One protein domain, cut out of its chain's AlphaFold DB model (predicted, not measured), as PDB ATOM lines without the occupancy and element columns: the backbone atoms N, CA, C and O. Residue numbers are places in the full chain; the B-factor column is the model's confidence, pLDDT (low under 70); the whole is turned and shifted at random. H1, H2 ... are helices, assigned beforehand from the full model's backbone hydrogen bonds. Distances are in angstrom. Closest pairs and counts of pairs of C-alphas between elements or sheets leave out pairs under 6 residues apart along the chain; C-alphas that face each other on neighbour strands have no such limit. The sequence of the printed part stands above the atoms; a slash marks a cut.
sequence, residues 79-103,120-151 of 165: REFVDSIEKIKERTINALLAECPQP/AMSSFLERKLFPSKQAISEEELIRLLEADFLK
ATOM      1  N   ARG A  79     299.725 424.556 202.581       83.25
ATOM      2  CA  ARG A  79     300.638 423.429 202.429       83.25
ATOM      3  C   ARG A  79     302.048 423.708 202.958       83.25
ATOM      4  O   ARG A  79     302.532 422.937 203.770       83.25
ATOM      5  N   GLU A  80     302.683 424.810 202.567       82.62
ATOM      6  CA  GLU A  80     304.024 425.173 203.056       82.62
ATOM      7  C   GLU A  80     304.037 425.413 204.570       82.62
ATOM      8  O   GLU A  80     305.011 425.090 205.251       82.62
ATOM      9  N   PHE A  81     302.939 425.945 205.113       86.19
ATOM     10  CA  PHE A  81     302.774 426.094 206.553       86.19
ATOM     11  C   PHE A  81     302.670 424.733 207.259       86.19
ATOM     12  O   PHE A  81     303.387 424.506 208.234       86.19
ATOM     13  N   VAL A  82     301.854 423.806 206.747       90.50
ATOM     14  CA  VAL A  82     301.760 422.432 207.274       90.50
ATOM     15  C   VAL A  82     303.109 421.716 207.187       90.50
ATOM     16  O   VAL A  82     303.558 421.159 208.188       90.50
ATOM     17  N   ASP A  83     303.810 421.825 206.058       90.31
ATOM     18  CA  ASP A  83     305.146 421.249 205.875       90.31
ATOM     19  C   ASP A  83     306.155 421.845 206.876       90.31
ATOM     20  O   ASP A  83     307.058 421.162 207.360       90.31
ATOM     21  N   SER A  84     306.021 423.133 207.215       87.94
ATOM     22  CA  SER A  84     306.861 423.767 208.235       87.94
ATOM     23  C   SER A  84     306.572 423.232 209.640       87.94
ATOM     24  O   SER A  84     307.513 422.975 210.390       87.94
ATOM     25  N   ILE A  85     305.299 422.994 209.976       91.50
ATOM     26  CA  ILE A  85     304.893 422.406 211.258       91.50
ATOM     27  C   ILE A  85     305.401 420.972 211.364       91.50
ATOM     28  O   ILE A  85     305.934 420.596 212.405       91.50
ATOM     29  N   GLU A  86     305.289 420.182 210.298       91.38
ATOM     30  CA  GLU A  86     305.793 418.811 210.280       91.38
ATOM     31  C   GLU A  86     307.307 418.770 210.510       91.38
ATOM     32  O   GLU A  86     307.778 418.051 211.391       91.38
ATOM     33  N   LYS A  87     308.060 419.649 209.840       91.38
ATOM     34  CA  LYS A  87     309.506 419.799 210.066       91.38
ATOM     35  C   LYS A  87     309.839 420.236 211.492       91.38
ATOM     36  O   LYS A  87     310.875 419.846 212.023       91.38
ATOM     37  N   ILE A  88     309.012 421.075 212.115       92.06
ATOM     38  CA  ILE A  88     309.203 421.470 213.518       92.06
ATOM     39  C   ILE A  88     308.925 420.277 214.440       92.06
ATOM     40  O   ILE A  88     309.746 420.008 215.311       92.06
ATOM     41  N   LYS A  89     307.839 419.530 214.210       93.25
ATOM     42  CA  LYS A  89     307.477 418.316 214.959       93.25
ATOM     43  C   LYS A  89     308.592 417.269 214.913       93.25
ATOM     44  O   LYS A  89     308.950 416.697 215.933       93.25
ATOM     45  N   GLU A  90     309.152 417.016 213.736       90.75
ATOM     46  CA  GLU A  90     310.258 416.068 213.586       90.75
ATOM     47  C   GLU A  90     311.506 416.533 214.338       90.75
ATOM     48  O   GLU A  90     312.132 415.749 215.048       90.75
ATOM     49  N   ARG A  91     311.849 417.825 214.249       89.44
ATOM     50  CA  ARG A  91     312.988 418.383 214.990       89.44
ATOM     51  C   ARG A  91     312.805 418.298 216.498       89.44
ATOM     52  O   ARG A  91     313.768 417.972 217.182       89.44
ATOM     53  N   THR A  92     311.613 418.585 217.017       87.19
ATOM     54  CA  THR A  92     311.357 418.516 218.461       87.19
ATOM     55  C   THR A  92     311.393 417.083 218.965       87.19
ATOM     56  O   THR A  92     312.009 416.833 219.994       87.19
ATOM     57  N   ILE A  93     310.818 416.130 218.225       86.38
ATOM     58  CA  ILE A  93     310.934 414.705 218.557       86.38
ATOM     59  C   ILE A  93     312.408 414.292 218.580       86.38
ATOM     60  O   ILE A  93     312.858 413.728 219.569       86.38
ATOM     61  N   ASN A  94     313.181 414.635 217.550       84.31
ATOM     62  CA  ASN A  94     314.603 414.291 217.495       84.31
ATOM     63  C   ASN A  94     315.411 414.933 218.632       84.31
ATOM     64  O   ASN A  94     316.299 414.286 219.179       84.31
ATOM     65  N   ALA A  95     315.092 416.172 219.017       83.38
ATOM     66  CA  ALA A  95     315.720 416.834 220.157       83.38
ATOM     67  C   ALA A  95     315.398 416.114 221.476       83.38
ATOM     68  O   ALA A  95     316.311 415.799 222.227       83.38
ATOM     69  N   LEU A  96     314.132 415.762 221.716       80.38
ATOM     70  CA  LEU A  96     313.720 415.017 222.911       80.38
ATOM     71  C   LEU A  96     314.337 413.614 222.971       80.38
ATOM     72  O   LEU A  96     314.676 413.128 224.048       80.38
ATOM     73  N   LEU A  97     314.489 412.958 221.818       77.31
ATOM     74  CA  LEU A  97     315.175 411.671 221.718       77.31
ATOM     75  C   LEU A  97     316.671 411.810 222.033       77.31
ATOM     76  O   LEU A  97     317.216 410.948 222.714       77.31
ATOM     77  N   ALA A  98     317.316 412.890 221.585       75.00
ATOM     78  CA  ALA A  98     318.730 413.165 221.842       75.00
ATOM     79  C   ALA A  98     319.014 413.647 223.278       75.00
ATOM     80  O   ALA A  98     320.081 413.363 223.814       75.00
ATOM     81  N   GLU A  99     318.072 414.357 223.904       69.06
ATOM     82  CA  GLU A  99     318.142 414.805 225.305       69.06
ATOM     83  C   GLU A  99     317.827 413.692 226.308       69.06
ATOM     84  O   GLU A  99     318.020 413.864 227.514       69.06
ATOM     85  N   CYS A 100     317.341 412.544 225.833       63.25
ATOM     86  CA  CYS A 100     317.113 411.399 226.689       63.25
ATOM     87  C   CYS A 100     318.456 410.973 227.318       63.25
ATOM     88  O   CYS A 100     319.419 410.733 226.584       63.25
ATOM     89  N   PRO A 101     318.566 410.922 228.657       59.94
ATOM     90  CA  PRO A 101     319.827 410.612 229.312       59.94
ATOM     91  C   PRO A 101     320.330 409.255 228.825       59.94
ATOM     92  O   PRO A 101     319.577 408.278 228.792       59.94
ATOM     93  N   GLN A 102     321.603 409.216 228.423       60.75
ATOM     94  CA  GLN A 102     322.272 407.959 228.106       60.75
ATOM     95  C   GLN A 102     322.106 407.014 229.303       60.75
ATOM     96  O   GLN A 102     322.207 407.475 230.448       60.75
ATOM     97  N   PRO A 103     321.788 405.730 229.067       56.66
ATOM     98  CA  PRO A 103     321.671 404.774 230.153       56.66
ATOM     99  C   PRO A 103     322.972 404.773 230.961       56.66
ATOM    100  O   PRO A 103     324.059 404.865 230.397       56.66
ATOM    101  N   ALA A 120     321.049 401.722 222.179       54.47
ATOM    102  CA  ALA A 120     320.916 402.075 223.595       54.47
ATOM    103  C   ALA A 120     319.748 403.048 223.865       54.47
ATOM    104  O   ALA A 120     318.996 402.870 224.823       54.47
ATOM    105  N   MET A 121     319.521 404.027 222.978       52.84
ATOM    106  CA  MET A 121     318.396 404.965 223.124       52.84
ATOM    107  C   MET A 121     317.048 404.314 222.785       52.84
ATOM    108  O   MET A 121     316.045 404.575 223.452       52.84
ATOM    109  N   SER A 122     317.030 403.414 221.794       57.41
ATOM    110  CA  SER A 122     315.841 402.625 221.450       57.41
ATOM    111  C   SER A 122     315.440 401.691 222.597       57.41
ATOM    112  O   SER A 122     314.259 401.602 222.919       57.41
ATOM    113  N   SER A 123     316.408 401.056 223.270       65.44
ATOM    114  CA  SER A 123     316.141 400.129 224.380       65.44
ATOM    115  C   SER A 123     315.631 400.832 225.643       65.44
ATOM    116  O   SER A 123     314.863 400.252 226.412       65.44
ATOM    117  N   PHE A 124     316.033 402.084 225.886       70.19
ATOM    118  CA  PHE A 124     315.501 402.873 227.000       70.19
ATOM    119  C   PHE A 124     314.040 403.270 226.765       70.19
ATOM    120  O   PHE A 124     313.191 403.095 227.640       70.19
ATOM    121  N   LEU A 125     313.730 403.777 225.571       73.00
ATOM    122  CA  LEU A 125     312.365 404.163 225.214       73.00
ATOM    123  C   LEU A 125     311.430 402.958 225.191       73.00
ATOM    124  O   LEU A 125     310.311 403.047 225.691       73.00
ATOM    125  N   GLU A 126     311.901 401.821 224.684       74.94
ATOM    126  CA  GLU A 126     311.135 400.579 224.686       74.94
ATOM    127  C   GLU A 126     310.831 400.091 226.110       74.94
ATOM    128  O   GLU A 126     309.675 399.785 226.401       74.94
ATOM    129  N   ARG A 127     311.807 400.133 227.033       74.62
ATOM    130  CA  ARG A 127     311.579 399.832 228.461       74.62
ATOM    131  C   ARG A 127     310.553 400.764 229.104       74.62
ATOM    132  O   ARG A 127     309.723 400.317 229.889       74.62
ATOM    133  N   LYS A 128     310.583 402.056 228.764       76.69
ATOM    134  CA  LYS A 128     309.666 403.051 229.340       76.69
ATOM    135  C   LYS A 128     308.242 402.935 228.792       76.69
ATOM    136  O   LYS A 128     307.288 403.147 229.533       76.69
ATOM    137  N   LEU A 129     308.095 402.617 227.506       81.38
ATOM    138  CA  LEU A 129     306.792 402.481 226.848       81.38
ATOM    139  C   LEU A 129     306.150 401.108 227.088       81.38
ATOM    140  O   LEU A 129     304.925 401.017 227.161       81.38
ATOM    141  N   PHE A 130     306.952 400.051 227.231       82.56
ATOM    142  CA  PHE A 130     306.479 398.674 227.382       82.56
ATOM    143  C   PHE A 130     307.176 397.944 228.541       82.56
ATOM    144  O   PHE A 130     307.873 396.951 228.313       82.56
ATOM    145  N   PRO A 131     306.946 398.358 229.798       79.25
ATOM    146  CA  PRO A 131     307.580 397.722 230.954       79.25
ATOM    147  C   PRO A 131     307.216 396.235 231.088       79.25
ATOM    148  O   PRO A 131     308.027 395.434 231.536       79.25
ATOM    149  N   SER A 132     306.027 395.829 230.626       76.94
ATOM    150  CA  SER A 132     305.585 394.428 230.643       76.94
ATOM    151  C   SER A 132     306.328 393.514 229.665       76.94
ATOM    152  O   SER A 132     306.214 392.296 229.773       76.94
ATOM    153  N   LYS A 133     307.055 394.079 228.695       76.38
ATOM    154  CA  LYS A 133     307.837 393.324 227.705       76.38
ATOM    155  C   LYS A 133     309.315 393.225 228.070       76.38
ATOM    156  O   LYS A 133     310.074 392.601 227.333       76.38
ATOM    157  N   GLN A 134     309.729 393.847 229.171       78.38
ATOM    158  CA  GLN A 134     311.107 393.784 229.620       78.38
ATOM    159  C   GLN A 134     311.419 392.360 230.095       78.38
ATOM    160  O   GLN A 134     310.809 391.862 231.040       78.38
ATOM    161  N   ALA A 135     312.359 391.699 229.418       72.19
ATOM    162  CA  ALA A 135     312.884 390.421 229.877       72.19
ATOM    163  C   ALA A 135     313.642 390.639 231.195       72.19
ATOM    164  O   ALA A 135     314.482 391.532 231.284       72.19
ATOM    165  N   ILE A 136     313.317 389.838 232.209       75.88
ATOM    166  CA  ILE A 136     313.993 389.853 233.508       75.88
ATOM    167  C   ILE A 136     315.225 388.957 233.384       75.88
ATOM    168  O   ILE A 136     315.107 387.816 232.931       75.88
ATOM    169  N   SER A 137     316.400 389.471 233.750       79.94
ATOM    170  CA  SER A 137     317.611 388.644 233.786       79.94
ATOM    171  C   SER A 137     317.544 387.625 234.930       79.94
ATOM    172  O   SER A 137     316.891 387.856 235.948       79.94
ATOM    173  N   GLU A 138     318.229 386.488 234.787       81.12
ATOM    174  CA  GLU A 138     318.259 385.448 235.827       81.12
ATOM    175  C   GLU A 138     318.777 385.998 237.170       81.12
ATOM    176  O   GLU A 138     318.235 385.684 238.228       81.12
ATOM    177  N   GLU A 139     319.752 386.910 237.132       82.81
ATOM    178  CA  GLU A 139     320.278 387.576 238.325       82.81
ATOM    179  C   GLU A 139     319.258 388.498 239.006       82.81
ATOM    180  O   GLU A 139     319.151 388.506 240.233       82.81
ATOM    181  N   GLU A 140     318.508 389.287 238.234       79.19
ATOM    182  CA  GLU A 140     317.445 390.141 238.775       79.19
ATOM    183  C   GLU A 140     316.318 389.301 239.371       79.19
ATOM    184  O   GLU A 140     315.792 389.648 240.428       79.19
ATOM    185  N   LEU A 141     315.983 388.173 238.738       86.25
ATOM    186  CA  LEU A 141     314.980 387.244 239.248       86.25
ATOM    187  C   LEU A 141     315.382 386.682 240.616       86.25
ATOM    188  O   LEU A 141     314.562 386.664 241.532       86.25
ATOM    189  N   ILE A 142     316.642 386.267 240.775       89.12
ATOM    190  CA  ILE A 142     317.155 385.764 242.057       89.12
ATOM    191  C   ILE A 142     317.053 386.844 243.142       89.12
ATOM    192  O   ILE A 142     316.563 386.562 244.234       89.12
ATOM    193  N   ARG A 143     317.444 388.091 242.841       88.00
ATOM    194  CA  ARG A 143     317.354 389.206 243.803       88.00
ATOM    195  C   ARG A 143     315.912 389.540 244.187       88.00
ATOM    196  O   ARG A 143     315.650 389.855 245.344       88.00
ATOM    197  N   LEU A 144     314.981 389.481 243.234       86.62
ATOM    198  CA  LEU A 144     313.555 389.690 243.503       86.62
ATOM    199  C   LEU A 144     313.003 388.604 244.432       86.62
ATOM    200  O   LEU A 144     312.323 388.924 245.403       86.62
ATOM    201  N   LEU A 145     313.351 387.339 244.180       92.62
ATOM    202  CA  LEU A 145     312.953 386.229 245.046       92.62
ATOM    203  C   LEU A 145     313.533 386.373 246.455       92.62
ATOM    204  O   LEU A 145     312.812 386.194 247.433       92.62
ATOM    205  N   GLU A 146     314.814 386.724 246.577       93.44
ATOM    206  CA  GLU A 146     315.452 386.971 247.875       93.44
ATOM    207  C   GLU A 146     314.732 388.082 248.654       93.44
ATOM    208  O   GLU A 146     314.434 387.913 249.838       93.44
ATOM    209  N   ALA A 147     314.390 389.186 247.986       90.31
ATOM    210  CA  ALA A 147     313.642 390.282 248.592       90.31
ATOM    211  C   ALA A 147     312.245 389.846 249.070       90.31
ATOM    212  O   ALA A 147     311.837 390.229 250.169       90.31
ATOM    213  N   ASP A 148     311.533 389.018 248.299       92.12
ATOM    214  CA  ASP A 148     310.224 388.482 248.686       92.12
ATOM    215  C   ASP A 148     310.320 387.563 249.912       92.12
ATOM    216  O   ASP A 148     309.519 387.686 250.845       92.12
ATOM    217  N   PHE A 149     311.328 386.686 249.964       92.19
ATOM    218  CA  PHE A 149     311.573 385.835 251.133       92.19
ATOM    219  C   PHE A 149     311.916 386.658 252.378       92.19
ATOM    220  O   PHE A 149     311.365 386.406 253.453       92.19
ATOM    221  N   LEU A 150     312.789 387.659 252.243       90.12
ATOM    222  CA  LEU A 150     313.159 388.548 253.346       90.12
ATOM    223  C   LEU A 150     311.966 389.366 253.843       90.12
ATOM    224  O   LEU A 150     311.797 389.531 255.051       90.12
ATOM    225  N   LYS A 151     311.113 389.841 252.932       91.19
ATOM    226  CA  LYS A 151     309.888 390.559 253.285       91.19
ATOM    227  C   LYS A 151     308.932 389.667 254.074       91.19
ATOM    228  O   LYS A 151     308.485 390.080 255.139       91.19
TER     229      LYS A 151
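Overview. This is residues 79 to 103 and 120 to 151 of the 165 residues of an uncharacterized protein of Dinothrombium tinctorium (UniProt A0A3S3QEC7). Three separate helices are strung out along a rod with no common core: the long H1 makes one end, the short H2 stands crosswise to it near the middle, and H3 makes the other end beyond a short link. No two of the helices touch. The printed part has 57 residues, with three named helices in the order H1, H2, H3 and no named strand; the class is all helix. The whole is extended, with a radius of gyration of the C-alphas of 19.2 A and spans of 62 by 20 by 18 A.

Arrangement. H1, residues 79 to 98, is close to but not clearly touching H2, residues 120 to 129, with one pair of C-alphas within 8 A. Their closest C-alphas are those of Leu 97 and Met 121, 7.6 A apart. The lines of H1 and H2 stand about perpendicular, at 80 degrees. H3, residues 138 to 151, is apart from H1 and from H2. In H1, H2 and H3 every pair of O i and N i+4 is within hydrogen-bond range.

Along the chain. H1 begins at C-alpha 79 at (300.638, 423.429, 202.429) and is 28.5 A long from first to last C-alpha. H2, of 10 residues, begins at C-alpha 120 at (320.916, 402.075, 223.595) and is 14.5 A long. H3, of 14 residues, is 20.0 A long and ends at C-alpha 151 at (309.888, 390.559, 253.285).

Size, cuts and confidence. The two C-alphas farthest apart, those of Arg 79 and Leu 150, are 63.0 A apart. Residues 79 to 96, 128 to 133 and 136 to 151 stand free. Residues 104 to 119 are not printed, and C-alphas 103 and 120 are 7.1 A apart across this cut, which falls in the link from H1 to H2. The link from H2 to H3, of 8 residues, is short. The mean pLDDT of the printed part is 80.4, and residues 99 to 103 and 120 to 123 are under 70.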